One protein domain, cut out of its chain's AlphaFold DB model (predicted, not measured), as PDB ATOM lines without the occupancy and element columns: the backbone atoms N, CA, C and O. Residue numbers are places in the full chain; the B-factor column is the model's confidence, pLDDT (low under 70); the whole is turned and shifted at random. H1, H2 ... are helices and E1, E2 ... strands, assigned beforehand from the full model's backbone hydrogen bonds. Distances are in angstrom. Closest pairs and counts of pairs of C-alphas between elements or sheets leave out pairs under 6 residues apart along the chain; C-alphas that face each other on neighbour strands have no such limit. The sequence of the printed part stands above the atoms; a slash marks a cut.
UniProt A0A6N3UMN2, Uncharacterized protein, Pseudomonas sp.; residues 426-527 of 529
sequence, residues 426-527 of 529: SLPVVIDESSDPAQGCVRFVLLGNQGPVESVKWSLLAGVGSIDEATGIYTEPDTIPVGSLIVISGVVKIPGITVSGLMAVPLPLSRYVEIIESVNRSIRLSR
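AT A GLANCE: This is residues 426 to 527 of the 529 residues of an uncharacterized protein of Pseudomonas sp. (UniProt A0A6N3UMN2). Two small three-stranded sheets lie face to face as a sandwich, their strands crossed at 37 degrees, and one helix, H1, sits at the E1 edge of one sheet, which it only grazes. The long hairpin of E5 and E6 runs along the length of the domain, with its turn at one far end. The printed part has 102 residues, with six named strands and then one named helix, in the order E1 E2 E3 E4 E5 E6 H1; the sheets run E1 E2 E4 and E3 E5 E6, both antiparallel, and the class is mixed, helices and strands. The whole is compact, with a radius of gyration of the C-alphas of 13.2 A, yet elongated in outline, spanning 41 by 26 by 20 A.

IN THESE COORDINATES: E1, residues 429 to 431, begins with C-alpha 429 at (147.400, 125.175, 159.929) and is 7.1 A long. E2, residues 441 to 448, is 22.8 A long. E3, residues 457 to 462, measures 15.7 A, and E4, residues 473 to 475, 6.7 A. E5, residues 485 to 494, is 29.9 A long and ends with C-alpha 494 at (151.232, 108.941, 153.897). E6, residues 497 to 506, is 30.4 A long. H1, residues 513 to 525, is 18.2 A long and ends with C-alpha 525 at (155.495, 135.189, 155.021).

HOW THE PARTS SIT: In the sandwich, two sheets face to face, the facing parts are 8.2 A centre to centre and their best planes 12 degrees apart. Across it, the closest C-alphas of E1 and E6, those of Val 429 and Gly 501, are 5.5 A apart, and those of E2 and E5, Leu 446 and Gly 490, 6.3 A. E2 pairs in a staggered way: residues 444 to 446 with E1, a hairpin, with N 430 and O 445 2.9 A apart, and residues 441 to 443 with E4, with N 474 and O 442 2.8 A apart. In the other sheet, twisted but only just, with C-alphas up to 4.4 A off its best plane, inner strand E5 is antiparallel to E3, with N 459 and O 489 2.9 A apart. E5 and E6 form a hairpin at 167 degrees, with N 492 and O 499 2.8 A apart. H1 only grazes the sheet E1 E2 E4 with its residues 516 to 524; the closest C-alphas of E1 and H1, those of Val 430 and Asn 520, are 5.8 A apart. In H1, every O i to N i+4 pair is within hydrogen-bond range.

THE WHOLE: The two C-alphas farthest apart, those of Val 482 and Pro 495, are 42.0 A apart. The printed part has no cut, and no link is long; the link E5 to E6 is tight. The mean pLDDT of the printed part is 88.7, with residues 482 to 483 and residue 527 under 70.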
ATOM      1  N   SER A 426     155.267 118.126 161.511       89.38
ATOM      2  CA  SER A 426     154.350 119.243 161.750       89.38
ATOM      3  C   SER A 426     154.340 120.243 160.589       89.38
ATOM      4  O   SER A 426     155.379 120.798 160.227       89.38
ATOM      5  N   LEU A 427     153.154 120.539 160.059       91.12
ATOM      6  CA  LEU A 427     152.894 121.659 159.154       91.12
ATOM      7  C   LEU A 427     151.973 122.690 159.824       91.12
ATOM      8  O   LEU A 427     151.172 122.325 160.685       91.12
ATOM      9  N   PRO A 428     152.079 123.980 159.468       91.44
ATOM     10  CA  PRO A 428     151.186 125.002 159.982       91.44
ATOM     11  C   PRO A 428     149.774 124.789 159.444       91.44
ATOM     12  O   PRO A 428     149.576 124.488 158.265       91.44
ATOM     13  N   VAL A 429     148.795 124.995 160.317       93.12
ATOM     14  CA  VAL A 429     147.400 125.175 159.929       93.12
ATOM     15  C   VAL A 429     147.135 126.675 159.853       93.12
ATOM     16  O   VAL A 429     147.545 127.425 160.736       93.12
ATOM     17  N   VAL A 430     146.487 127.104 158.776       92.88
ATOM     18  CA  VAL A 430     146.087 128.493 158.524       92.88
ATOM     19  C   VAL A 430     144.615 128.534 158.142       92.88
ATOM     20  O   VAL A 430     144.051 127.517 157.734       92.88
ATOM     21  N   ILE A 431     143.999 129.708 158.228       93.19
ATOM     22  CA  ILE A 431     142.679 129.926 157.627       93.19
ATOM     23  C   ILE A 431     142.865 130.313 156.150       93.19
ATOM     24  O   ILE A 431     143.818 131.014 155.778       93.19
ATOM     25  N   ASP A 432     142.004 129.770 155.292       91.94
ATOM     26  CA  ASP A 432     141.961 130.068 153.862       91.94
ATOM     27  C   ASP A 432     141.628 131.550 153.642       91.94
ATOM     28  O   ASP A 432     140.713 132.073 154.273       91.94
ATOM     29  N   GLU A 433     142.349 132.221 152.741       86.75
ATOM     30  CA  GLU A 433     142.182 133.657 152.462       86.75
ATOM     31  C   GLU A 433     140.808 133.994 151.865       86.75
ATOM     32  O   GLU A 433     140.380 135.142 151.927       86.75
ATOM     33  N   SER A 434     140.104 133.004 151.309       86.25
ATOM     34  CA  SER A 434     138.722 133.154 150.842       86.25
ATOM     35  C   SER A 434     137.673 133.068 151.958       86.25
ATOM     36  O   SER A 434     136.490 133.276 151.694       86.25
ATOM     37  N   SER A 435     138.080 132.751 153.191       90.50
ATOM     38  CA  SER A 435     137.171 132.694 154.338       90.50
ATOM     39  C   SER A 435     136.859 134.088 154.871       90.50
ATOM     40  O   SER A 435     137.733 134.950 154.901       90.50
ATOM     41  N   ASP A 436     135.645 134.270 155.388       86.25
ATOM     42  CA  ASP A 436     135.218 135.490 156.077       86.25
ATOM     43  C   ASP A 436     134.917 135.175 157.555       86.25
ATOM     44  O   ASP A 436     133.807 134.738 157.885       86.25
ATOM     45  N   PRO A 437     135.882 135.381 158.478       87.31
ATOM     46  CA  PRO A 437     135.681 135.102 159.897       87.31
ATOM     47  C   PRO A 437     134.552 135.929 160.529       87.31
ATOM     48  O   PRO A 437     134.003 135.516 161.551       87.31
ATOM     49  N   ALA A 438     134.156 137.060 159.932       87.31
ATOM     50  CA  ALA A 438     133.032 137.853 160.429       87.31
ATOM     51  C   ALA A 438     131.678 137.140 160.263       87.31
ATOM     52  O   ALA A 438     130.741 137.457 160.994       87.31
ATOM     53  N   GLN A 439     131.580 136.145 159.373       88.50
ATOM     54  CA  GLN A 439     130.375 135.327 159.192       88.50
ATOM     55  C   GLN A 439     130.307 134.110 160.126       88.50
ATOM     56  O   GLN A 439     129.379 133.312 160.018       88.50
ATOM     57  N   GLY A 440     131.286 133.932 161.020       89.00
ATOM     58  CA  GLY A 440     131.329 132.782 161.929       89.00
ATOM     59  C   GLY A 440     131.605 131.446 161.229       89.00
ATOM     60  O   GLY A 440     131.387 130.378 161.801       89.00
ATOM     61  N   CYS A 441     132.087 131.486 159.985       92.31
ATOM     62  CA  CYS A 441     132.398 130.305 159.190       92.31
ATOM     63  C   CYS A 441     133.746 130.483 158.487       92.31
ATOM     64  O   CYS A 441     133.945 131.439 157.740       92.31
ATOM     65  N   VAL A 442     134.681 129.556 158.709       95.56
ATOM     66  CA  VAL A 442     136.032 129.619 158.126       95.56
ATOM     67  C   VAL A 442     136.506 128.253 157.668       95.56
ATOM     68  O   VAL A 442     136.158 127.234 158.258       95.56
ATOM     69  N   ARG A 443     137.341 128.225 156.631       96.19
ATOM     70  CA  ARG A 443     137.989 127.003 156.159       96.19
ATOM     71  C   ARG A 443     139.430 126.944 156.646       96.19
ATOM     72  O   ARG A 443     140.225 127.836 156.358       96.19
ATOM     73  N   PHE A 444     139.777 125.865 157.336       96.56
ATOM     74  CA  PHE A 444     141.150 125.573 157.724       96.56
ATOM     75  C   PHE A 444     141.900 124.840 156.612       96.56
ATOM     76  O   PHE A 444     141.341 124.022 155.880       96.56
ATOM     77  N   VAL A 445     143.191 125.142 156.495       95.56
ATOM     78  CA  VAL A 445     144.090 124.578 155.491       95.56
ATOM     79  C   VAL A 445     145.407 124.187 156.146       95.56
ATOM     80  O   VAL A 445     146.022 124.981 156.855       95.56
ATOM     81  N   LEU A 446     145.861 122.960 155.889       95.00
ATOM     82  CA  LEU A 446     147.201 122.521 156.257       95.00
ATOM     83  C   LEU A 446     148.160 122.987 155.159       95.00
ATOM     84  O   LEU A 446     147.980 122.632 153.995       95.00
ATOM     85  N   LEU A 447     149.144 123.813 155.504       92.44
ATOM     86  CA  LEU A 447     149.970 124.505 154.518       92.44
ATOM     87  C   LEU A 447     151.347 123.841 154.384       92.44
ATOM     88  O   LEU A 447     152.183 123.901 155.289       92.44
ATOM     89  N   GLY A 448     151.580 123.214 153.230       88.31
ATOM     90  CA  GLY A 448     152.878 122.689 152.820       88.31
ATOM     91  C   GLY A 448     153.688 123.707 152.011       88.31
ATOM     92  O   GLY A 448     153.228 124.804 151.703       88.31
ATOM     93  N   ASN A 449     154.906 123.327 151.614       83.81
ATOM     94  CA  ASN A 449     155.803 124.213 150.855       83.81
ATOM     95  C   ASN A 449     155.295 124.544 149.439       83.81
ATOM     96  O   ASN A 449     155.719 125.536 148.863       83.81
ATOM     97  N   GLN A 450     154.417 123.712 148.874       83.88
ATOM     98  CA  GLN A 450     153.820 123.906 147.545       83.88
ATOM     99  C   GLN A 450     152.376 124.434 147.626       83.88
ATOM    100  O   GLN A 450     151.653 124.407 146.636       83.88
ATOM    101  N   GLY A 451     151.949 124.899 148.806       86.44
ATOM    102  CA  GLY A 451     150.585 125.354 149.057       86.44
ATOM    103  C   GLY A 451     149.756 124.374 149.899       86.44
ATOM    104  O   GLY A 451     150.323 123.572 150.651       86.44
ATOM    105  N   PRO A 452     148.415 124.484 149.839       91.62
ATOM    106  CA  PRO A 452     147.487 123.633 150.580       91.62
ATOM    107  C   PRO A 452     147.754 122.143 150.363       91.62
ATOM    108  O   PRO A 452     147.882 121.684 149.230       91.62
ATOM    109  N   VAL A 453     147.816 121.381 151.451       92.56
ATOM    110  CA  VAL A 453     147.894 119.919 151.391       92.56
ATOM    111  C   VAL A 453     146.493 119.357 151.148       92.56
ATOM    112  O   VAL A 453     145.532 119.761 151.801       92.56
ATOM    113  N   GLU A 454     146.375 118.423 150.207       91.44
ATOM    114  CA  GLU A 454     145.120 117.736 149.891       91.44
ATOM    115  C   GLU A 454     144.885 116.508 150.787       91.44
ATOM    116  O   GLU A 454     145.801 115.999 151.431       91.44
ATOM    117  N   SER A 455     143.648 115.994 150.792       91.81
ATOM    118  CA  SER A 455     143.252 114.786 151.541       91.81
ATOM    119  C   SER A 455     143.517 114.866 153.053       91.81
ATOM    120  O   SER A 455     143.823 113.865 153.702       91.81
ATOM    121  N   VAL A 456     143.405 116.071 153.617       96.69
ATOM    122  CA  VAL A 456     143.534 116.326 155.055       96.69
ATOM    123  C   VAL A 456     142.252 115.907 155.760       96.69
ATOM    124  O   VAL A 456     141.170 116.365 155.403       96.69
ATOM    125  N   LYS A 457     142.387 115.070 156.787       96.88
ATOM    126  CA  LYS A 457     141.307 114.739 157.714       96.88
ATOM    127  C   LYS A 457     141.306 115.747 158.861       96.88
ATOM    128  O   LYS A 457     142.293 115.849 159.593       96.88
ATOM    129  N   TRP A 458     140.211 116.483 158.999       97.62
ATOM    130  CA  TRP A 458     140.052 117.551 159.982       97.62
ATOM    131  C   TRP A 458     139.336 117.077 161.241       97.62
ATOM    132  O   TRP A 458     138.487 116.191 161.209       97.62
ATOM    133  N   SER A 459     139.680 117.656 162.388       96.62
ATOM    134  CA  SER A 459     139.027 117.338 163.658       96.62
ATOM    135  C   SER A 459     138.993 118.551 164.578       96.62
ATOM    136  O   SER A 459     139.987 119.270 164.701       96.62
ATOM    137  N   LEU A 460     137.849 118.753 165.234       95.75
ATOM    138  CA  LEU A 460     137.670 119.713 166.319       95.75
ATOM    139  C   LEU A 460     138.102 119.019 167.610       95.75
ATOM    140  O   LEU A 460     137.409 118.142 168.118       95.75
ATOM    141  N   LEU A 461     139.291 119.371 168.089       91.94
ATOM    142  CA  LEU A 461     139.907 118.783 169.276       91.94
ATOM    143  C   LEU A 461     139.330 119.362 170.572       91.94
ATOM    144  O   LEU A 461     139.255 118.668 171.585       91.94
ATOM    145  N   ALA A 462     138.951 120.637 170.548       89.12
ATOM    146  CA  ALA A 462     138.427 121.364 171.696       89.12
ATOM    147  C   ALA A 462     137.549 122.532 171.249       89.12
ATOM    148  O   ALA A 462     137.772 123.085 170.172       89.12
ATOM    149  N   GLY A 463     136.627 122.947 172.119       87.69
ATOM    150  CA  GLY A 463     135.737 124.083 171.888       87.69
ATOM    151  C   GLY A 463     134.351 123.693 171.378       87.69
ATOM    152  O   GLY A 463     134.012 122.516 171.267       87.69
ATOM    153  N   VAL A 464     133.531 124.711 171.125       90.00
ATOM    154  CA  VAL A 464     132.150 124.578 170.636       90.00
ATOM    155  C   VAL A 464     132.089 124.683 169.107       90.00
ATOM    156  O   VAL A 464     133.067 125.079 168.481       90.00
ATOM    157  N   GLY A 465     130.942 124.347 168.512       94.12
ATOM    158  CA  GLY A 465     130.730 124.384 167.060       94.12
ATOM    159  C   GLY A 465     130.969 123.037 166.383       94.12
ATOM    160  O   GLY A 465     130.953 121.986 167.026       94.12
ATOM    161  N   SER A 466     131.165 123.067 165.069       96.38
ATOM    162  CA  SER A 466     131.381 121.865 164.260       96.38
ATOM    163  C   SER A 466     132.397 122.115 163.157       96.38
ATOM    164  O   SER A 466     132.422 123.204 162.591       96.38
ATOM    165  N   ILE A 467     133.190 121.098 162.819       97.75
ATOM    166  CA  ILE A 467     134.061 121.105 161.641       97.75
ATOM    167  C   ILE A 467     133.692 119.957 160.709       97.75
ATOM    168  O   ILE A 467     133.502 118.824 161.152       97.75
ATOM    169  N   ASP A 468     133.605 120.249 159.418       97.56
ATOM    170  CA  ASP A 468     133.485 119.231 158.388       97.56
ATOM    171  C   ASP A 468     134.837 118.529 158.188       97.56
ATOM    172  O   ASP A 468     135.847 119.148 157.837       97.56
ATOM    173  N   GLU A 469     134.851 117.219 158.436       96.75
ATOM    174  CA  GLU A 469     136.060 116.392 158.471       96.75
ATOM    175  C   GLU A 469     136.821 116.372 157.132       96.75
ATOM    176  O   GLU A 469     138.046 116.236 157.128       96.75
ATOM    177  N   ALA A 470     136.124 116.516 156.000       95.38
ATOM    178  CA  ALA A 470     136.714 116.399 154.668       95.38
ATOM    179  C   ALA A 470     137.176 117.749 154.101       95.38
ATOM    180  O   ALA A 470     138.197 117.832 153.417       95.38
ATOM    181  N   THR A 471     136.422 118.813 154.362       94.81
ATOM    182  CA  THR A 471     136.644 120.137 153.764       94.81
ATOM    183  C   THR A 471     137.427 121.082 154.670       94.81
ATOM    184  O   THR A 471     138.050 122.022 154.163       94.81
ATOM    185  N   GLY A 472     137.414 120.836 155.986       96.06
ATOM    186  CA  GLY A 472     138.018 121.707 156.995       96.06
ATOM    187  C   GLY A 472     137.200 122.961 157.290       96.06
ATOM    188  O   GLY A 472     137.729 123.904 157.878       96.06
ATOM    189  N   ILE A 473     135.934 123.006 156.863       96.81
ATOM    190  CA  ILE A 473     135.032 124.127 157.132       96.81
ATOM    191  C   ILE A 473     134.523 124.014 158.566       96.81
ATOM    192  O   ILE A 473     133.859 123.045 158.921       96.81
ATOM    193  N   TYR A 474     134.844 125.013 159.379       97.75
ATOM    194  CA  TYR A 474     134.330 125.182 160.728       97.75
ATOM    195  C   TYR A 474     133.169 126.175 160.740       97.75
ATOM    196  O   TYR A 474     133.231 127.213 160.078       97.75
ATOM    197  N   THR A 475     132.153 125.877 161.548       96.50
ATOM    198  CA  THR A 475     130.970 126.716 161.755       96.50
ATOM    199  C   THR A 475     130.744 126.948 163.245       96.50
ATOM    200  O   THR A 475     130.679 125.999 164.036       96.50
ATOM    201  N   GLU A 476     130.626 128.222 163.619       94.88
ATOM    202  CA  GLU A 476     130.258 128.649 164.964       94.88
ATOM    203  C   GLU A 476     128.821 128.237 165.332       94.88
ATOM    204  O   GLU A 476     127.940 128.224 164.473       94.88
ATOM    205  N   PRO A 477     128.549 127.919 166.610       93.50
ATOM    206  CA  PRO A 477     127.183 127.747 167.095       93.50
ATOM    207  C   PRO A 477     126.493 129.104 167.311       93.50
ATOM    208  O   PRO A 477     127.154 130.113 167.549       93.50
ATOM    209  N   ASP A 478     125.157 129.109 167.368       85.75
ATOM    210  CA  ASP A 478     124.347 130.323 167.595       85.75
ATOM    211  C   ASP A 478     124.672 131.059 168.908       85.75
ATOM    212  O   ASP A 478     124.387 132.244 169.069       85.75
ATOM    213  N   THR A 479     125.222 130.353 169.897       80.06
ATOM    214  CA  THR A 479     125.611 130.923 171.190       80.06
ATOM    215  C   THR A 479     127.006 130.450 171.563       80.06
ATOM    216  O   THR A 479     127.255 129.253 171.704       80.06
ATOM    217  N   ILE A 480     127.907 131.410 171.758       80.94
ATOM    218  CA  ILE A 480     129.310 131.171 172.091       80.94
ATOM    219  C   ILE A 480     129.554 131.673 173.516       80.94
ATOM    220  O   ILE A 480     129.380 132.868 173.772       80.94
ATOM    221  N   PRO A 481     129.968 130.804 174.453       72.56
ATOM    222  CA  PRO A 481     130.362 131.243 175.785       72.56
ATOM    223  C   PRO A 481     131.537 132.225 175.718       72.56
ATOM    224  O   PRO A 481     132.484 132.021 174.952       72.56
ATOM    225  N   VAL A 482     131.509 133.279 176.530       67.06
ATOM    226  CA  VAL A 482     132.590 134.273 176.571       67.06
ATOM    227  C   VAL A 482     133.909 133.609 176.981       67.06
ATOM    228  O   VAL A 482     133.935 132.745 177.857       67.06
ATOM    229  N   GLY A 483     135.006 133.995 176.324       68.94
ATOM    230  CA  GLY A 483     136.329 133.407 176.552       68.94
ATOM    231  C   GLY A 483     136.524 132.021 175.927       68.94
ATOM    232  O   GLY A 483     137.506 131.348 176.236       68.94
ATOM    233  N   SER A 484     135.609 131.581 175.056       81.62
ATOM    234  CA  SER A 484     135.762 130.324 174.319       81.62
ATOM    235  C   SER A 484     136.894 130.390 173.296       81.62
ATOM    236  O   SER A 484     137.158 131.420 172.677       81.62
ATOM    237  N   LEU A 485     137.509 129.236 173.060       89.69
ATOM    238  CA  LEU A 485     138.396 128.983 171.931       89.69
ATOM    239  C   LEU A 485     138.034 127.649 171.292       89.69
ATOM    240  O   LEU A 485     137.397 126.803 171.926       89.69
ATOM    241  N   ILE A 486     138.499 127.453 170.066       93.50
ATOM    242  CA  ILE A 486     138.553 126.148 169.414       93.50
ATOM    243  C   ILE A 486     139.994 125.719 169.214       93.50
ATOM    244  O   ILE A 486     140.884 126.556 169.057       93.50
ATOM    245  N   VAL A 487     140.212 124.410 169.167       93.00
ATOM    246  CA  VAL A 487     141.462 123.824 168.686       93.00
ATOM    247  C   VAL A 487     141.124 122.871 167.556       93.00
ATOM    248  O   VAL A 487     140.377 121.913 167.748       93.00
ATOM    249  N   ILE A 488     141.673 123.138 166.380       95.06
ATOM    250  CA  ILE A 488     141.487 122.334 165.177       95.06
ATOM    251  C   ILE A 488     142.788 121.619 164.858       95.06
ATOM    252  O   ILE A 488     143.863 122.207 164.979       95.06
ATOM    253  N   SER A 489     142.695 120.374 164.393       95.81
ATOM    254  CA  SER A 489     143.820 119.673 163.779       95.81
ATOM    255  C   SER A 489     143.502 119.176 162.381       95.81
ATOM    256  O   SER A 489     142.384 118.730 162.127       95.81
ATOM    257  N   GLY A 490     144.516 119.184 161.521       96.62
ATOM    258  CA  GLY A 490     144.504 118.514 160.224       96.62
ATOM    259  C   GLY A 490     145.550 117.405 160.197       96.62
ATOM    260  O   GLY A 490     146.683 117.620 160.632       96.62
ATOM    261  N   VAL A 491     145.181 116.222 159.702       95.50
ATOM    262  CA  VAL A 491     146.065 115.049 159.632       95.50
ATOM    263  C   VAL A 491     146.030 114.425 158.240       95.50
ATOM    264  O   VAL A 491     144.963 114.189 157.680       95.50
ATOM    265  N   VAL A 492     147.208 114.098 157.711       94.31
ATOM    266  CA  VAL A 492     147.397 113.322 156.481       94.31
ATOM    267  C   VAL A 492     148.314 112.143 156.789       94.31
ATOM    268  O   VAL A 492     149.441 112.315 157.259       94.31
ATOM    269  N   LYS A 493     147.833 110.928 156.514       89.56
ATOM    270  CA  LYS A 493     148.628 109.700 156.626       89.56
ATOM    271  C   LYS A 493     149.171 109.335 155.241       89.56
ATOM    272  O   LYS A 493     148.408 108.994 154.343       89.56
ATOM    273  N   ILE A 494     150.489 109.401 155.080       86.31
ATOM    274  CA  ILE A 494     151.232 108.941 153.897       86.31
ATOM    275  C   ILE A 494     151.969 107.652 154.311       86.31
ATOM    276  O   ILE A 494     152.285 107.507 155.495       86.31
ATOM    277  N   PRO A 495     152.248 106.682 153.417       87.94
ATOM    278  CA  PRO A 495     152.981 105.474 153.800       87.94
ATOM    279  C   PRO A 495     154.261 105.775 154.602       87.94
ATOM    280  O   PRO A 495     155.195 106.392 154.096       87.94
ATOM    281  N   GLY A 496     154.280 105.357 155.872       82.19
ATOM    282  CA  GLY A 496     155.403 105.541 156.798       82.19
ATOM    283  C   GLY A 496     155.549 106.932 157.435       82.19
ATOM    284  O   GLY A 496     156.426 107.095 158.277       82.19
ATOM    285  N   ILE A 497     154.716 107.923 157.083       85.75
ATOM    286  CA  ILE A 497     154.819 109.302 157.591       85.75
ATOM    287  C   ILE A 497     153.431 109.839 157.955       85.75
ATOM    288  O   ILE A 497     152.521 109.868 157.128       85.75
ATOM    289  N   THR A 498     153.281 110.332 159.186       90.00
ATOM    290  CA  THR A 498     152.104 111.121 159.581       90.00
ATOM    291  C   THR A 498     152.466 112.599 159.546       90.00
ATOM    292  O   THR A 498     153.334 113.048 160.299       90.00
ATOM    293  N   VAL A 499     151.805 113.337 158.656       92.38
ATOM    294  CA  VAL A 499     151.901 114.794 158.567       92.38
ATOM    295  C   VAL A 499     150.690 115.383 159.267       92.38
ATOM    296  O   VAL A 499     149.560 114.969 159.006       92.38
ATOM    297  N   SER A 500     150.900 116.335 160.162       94.44
ATOM    298  CA  SER A 500     149.801 116.929 160.911       94.44
ATOM    299  C   SER A 500     150.065 118.379 161.271       94.44
ATOM    300  O   SER A 500     151.187 118.866 161.196       94.44
ATOM    301  N   GLY A 501     149.018 119.082 161.666       92.69
ATOM    302  CA  GLY A 501     149.124 120.426 162.204       92.69
ATOM    303  C   GLY A 501     147.940 120.731 163.095       92.69
ATOM    304  O   GLY A 501     146.919 120.041 163.041       92.69
ATOM    305  N   LEU A 502     148.080 121.771 163.906       92.62
ATOM    306  CA  LEU A 502     147.016 122.264 164.766       92.62
ATOM    307  C   LEU A 502     146.988 123.788 164.778       92.62
ATOM    308  O   LEU A 502     148.010 124.437 164.550       92.62
ATOM    309  N   MET A 503     145.819 124.345 165.073       90.25
ATOM    310  CA  MET A 503     145.614 125.773 165.288       90.25
ATOM    311  C   MET A 503     144.581 125.970 166.393       90.25
ATOM    312  O   MET A 503     143.535 125.324 166.385       90.25
ATOM    313  N   ALA A 504     144.878 126.868 167.331       89.62
ATOM    314  CA  ALA A 504     143.914 127.344 168.314       89.62
ATOM    315  C   ALA A 504     143.401 128.724 167.890       89.62
ATOM    316  O   ALA A 504     144.203 129.580 167.511       89.62
ATOM    317  N   VAL A 505     142.086 128.938 167.943       90.00
ATOM    318  CA  VAL A 505     141.448 130.189 167.509       90.00
ATOM    319  C   VAL A 505     140.458 130.661 168.575       90.00
ATOM    320  O   VAL A 505     139.619 129.865 169.002       90.00
ATOM    321  N   PRO A 506     140.539 131.922 169.038       87.19
ATOM    322  CA  PRO A 506     139.564 132.469 169.976       87.19
ATOM    323  C   PRO A 506     138.213 132.713 169.289       87.19
ATOM    324  O   PRO A 506     138.160 133.046 168.105       87.19
ATOM    325  N   LEU A 507     137.124 132.572 170.046       86.44
ATOM    326  CA  LEU A 507     135.760 132.836 169.594       86.44
ATOM    327  C   LEU A 507     135.139 134.032 170.350       86.44
ATOM    328  O   LEU A 507     135.503 134.284 171.502       86.44
ATOM    329  N   PRO A 508     134.151 134.736 169.766       90.44
ATOM    330  CA  PRO A 508     133.682 134.605 168.385       90.44
ATOM    331  C   PRO A 508     134.703 135.140 167.373       90.44
ATOM    332  O   PRO A 508     135.362 136.150 167.622       90.44
ATOM    333  N   LEU A 509     134.798 134.497 166.213       89.81
ATOM    334  CA  LEU A 509     135.710 134.822 165.115       89.81
ATOM    335  C   LEU A 509     135.597 136.291 164.688       89.81
ATOM    336  O   LEU A 509     136.608 136.960 164.472       89.81
ATOM    337  N   SER A 510     134.374 136.824 164.672       86.56
ATOM    338  CA  SER A 510     134.074 138.221 164.340       86.56
ATOM    339  C   SER A 510     134.753 139.256 165.249       86.56
ATOM    340  O   SER A 510     134.978 140.384 164.818       86.56
ATOM    341  N   ARG A 511     135.128 138.900 166.488       82.12
ATOM    342  CA  ARG A 511     135.860 139.803 167.399       82.12
ATOM    343  C   ARG A 511     137.368 139.821 167.162       82.12
ATOM    344  O   ARG A 511     138.032 140.742 167.627       82.12
ATOM    345  N   TYR A 512     137.909 138.820 166.471       79.94
ATOM    346  CA  TYR A 512     139.352 138.604 166.352       79.94
ATOM    347  C   TYR A 512     139.855 138.624 164.903       79.94
ATOM    348  O   TYR A 512     140.987 138.211 164.661       79.94
ATOM    349  N   VAL A 513     139.053 139.131 163.958       83.25
ATOM    350  CA  VAL A 513     139.360 139.166 162.513       83.25
ATOM    351  C   VAL A 513     140.762 139.718 162.239       83.25
ATOM    352  O   VAL A 513     141.588 139.019 161.660       83.25
ATOM    353  N   GLU A 514     141.082 140.914 162.744       79.06
ATOM    354  CA  GLU A 514     142.381 141.566 162.501       79.06
ATOM    355  C   GLU A 514     143.570 140.749 163.036       79.06
ATOM    356  O   GLU A 514     144.624 140.651 162.399       79.06
ATOM    357  N   ILE A 515     143.409 140.134 164.212       74.38
ATOM    358  CA  ILE A 515     144.454 139.308 164.832       74.38
ATOM    359  C   ILE A 515     144.648 138.025 164.021       74.38
ATOM    360  O   ILE A 515     145.784 137.644 163.737       74.38
ATOM    361  N   ILE A 516     143.549 137.382 163.620       80.69
ATOM    362  CA  ILE A 516     143.558 136.172 162.796       80.69
ATOM    363  C   ILE A 516     144.256 136.445 161.457       80.69
ATOM    364  O   ILE A 516     145.142 135.685 161.060       80.69
ATOM    365  N   GLU A 517     143.917 137.545 160.784       82.81
ATOM    366  CA  GLU A 517     144.551 137.959 159.529       82.81
ATOM    367  C   GLU A 517     146.054 138.208 159.697       82.81
ATOM    368  O   GLU A 517     146.865 137.705 158.914       82.81
ATOM    369  N   SER A 518     146.446 138.935 160.747       77.56
ATOM    370  CA  SER A 518     147.849 139.241 161.044       77.56
ATOM    371  C   SER A 518     148.686 137.977 161.282       77.56
ATOM    372  O   SER A 518     149.785 137.827 160.729       77.56
ATOM    373  N   VAL A 519     148.153 137.022 162.053       77.56
ATOM    374  CA  VAL A 519     148.809 135.734 162.320       77.56
ATOM    375  C   VAL A 519     148.911 134.898 161.043       77.56
ATOM    376  O   VAL A 519     150.004 134.427 160.717       77.56
ATOM    377  N   ASN A 520     147.826 134.772 160.270       83.06
ATOM    378  CA  ASN A 520     147.836 134.048 158.994       83.06
ATOM    379  C   ASN A 520     148.875 134.616 158.024       83.06
ATOM    380  O   ASN A 520     149.649 133.864 157.424       83.06
ATOM    381  N   ARG A 521     148.934 135.945 157.901       83.88
ATOM    382  CA  ARG A 521     149.910 136.627 157.047       83.88
ATOM    383  C   ARG A 521     151.338 136.339 157.496       83.88
ATOM    384  O   ARG A 521     152.185 136.022 156.665       83.88
ATOM    385  N   SER A 522     151.601 136.408 158.799       78.19
ATOM    386  CA  SER A 522     152.933 136.164 159.364       78.19
ATOM    387  C   SER A 522     153.420 134.736 159.097       78.19
ATOM    388  O   SER A 522     154.550 134.542 158.649       78.19
ATOM    389  N   ILE A 523     152.551 133.736 159.287       79.75
ATOM    390  CA  ILE A 523     152.863 132.322 159.023       79.75
ATOM    391  C   ILE A 523     153.195 132.105 157.540       79.75
ATOM    392  O   ILE A 523     154.180 131.443 157.214       79.75
ATOM    393  N   ARG A 524     152.420 132.704 156.628       80.69
ATOM    394  CA  ARG A 524     152.653 132.598 155.178       80.69
ATOM    395  C   ARG A 524     153.949 133.292 154.752       80.69
ATOM    396  O   ARG A 524     154.706 132.728 153.967       80.69
ATOM    397  N   LEU A 525     154.251 134.467 155.307       78.69
ATOM    398  CA  LEU A 525     155.495 135.189 155.021       78.69
ATOM    399  C   LEU A 525     156.736 134.426 155.499       78.69
ATOM    400  O   LEU A 525     157.730 134.393 154.779       78.69
ATOM    401  N   SER A 526     156.675 133.747 156.650       72.56
ATOM    402  CA  SER A 526     157.795 132.927 157.148       72.56
ATOM    403  C   SER A 526     158.134 131.700 156.291       72.56
ATOM    404  O   SER A 526     159.094 131.003 156.592       72.56
ATOM    405  N   ARG A 527     157.343 131.414 155.249       67.75
ATOM    406  CA  ARG A 527     157.552 130.303 154.306       67.75
ATOM    407  C   ARG A 527     158.118 130.757 152.957       67.75
ATOM    408  O   ARG A 527     158.482 129.907 152.149       67.75
TER     409      ARG A 527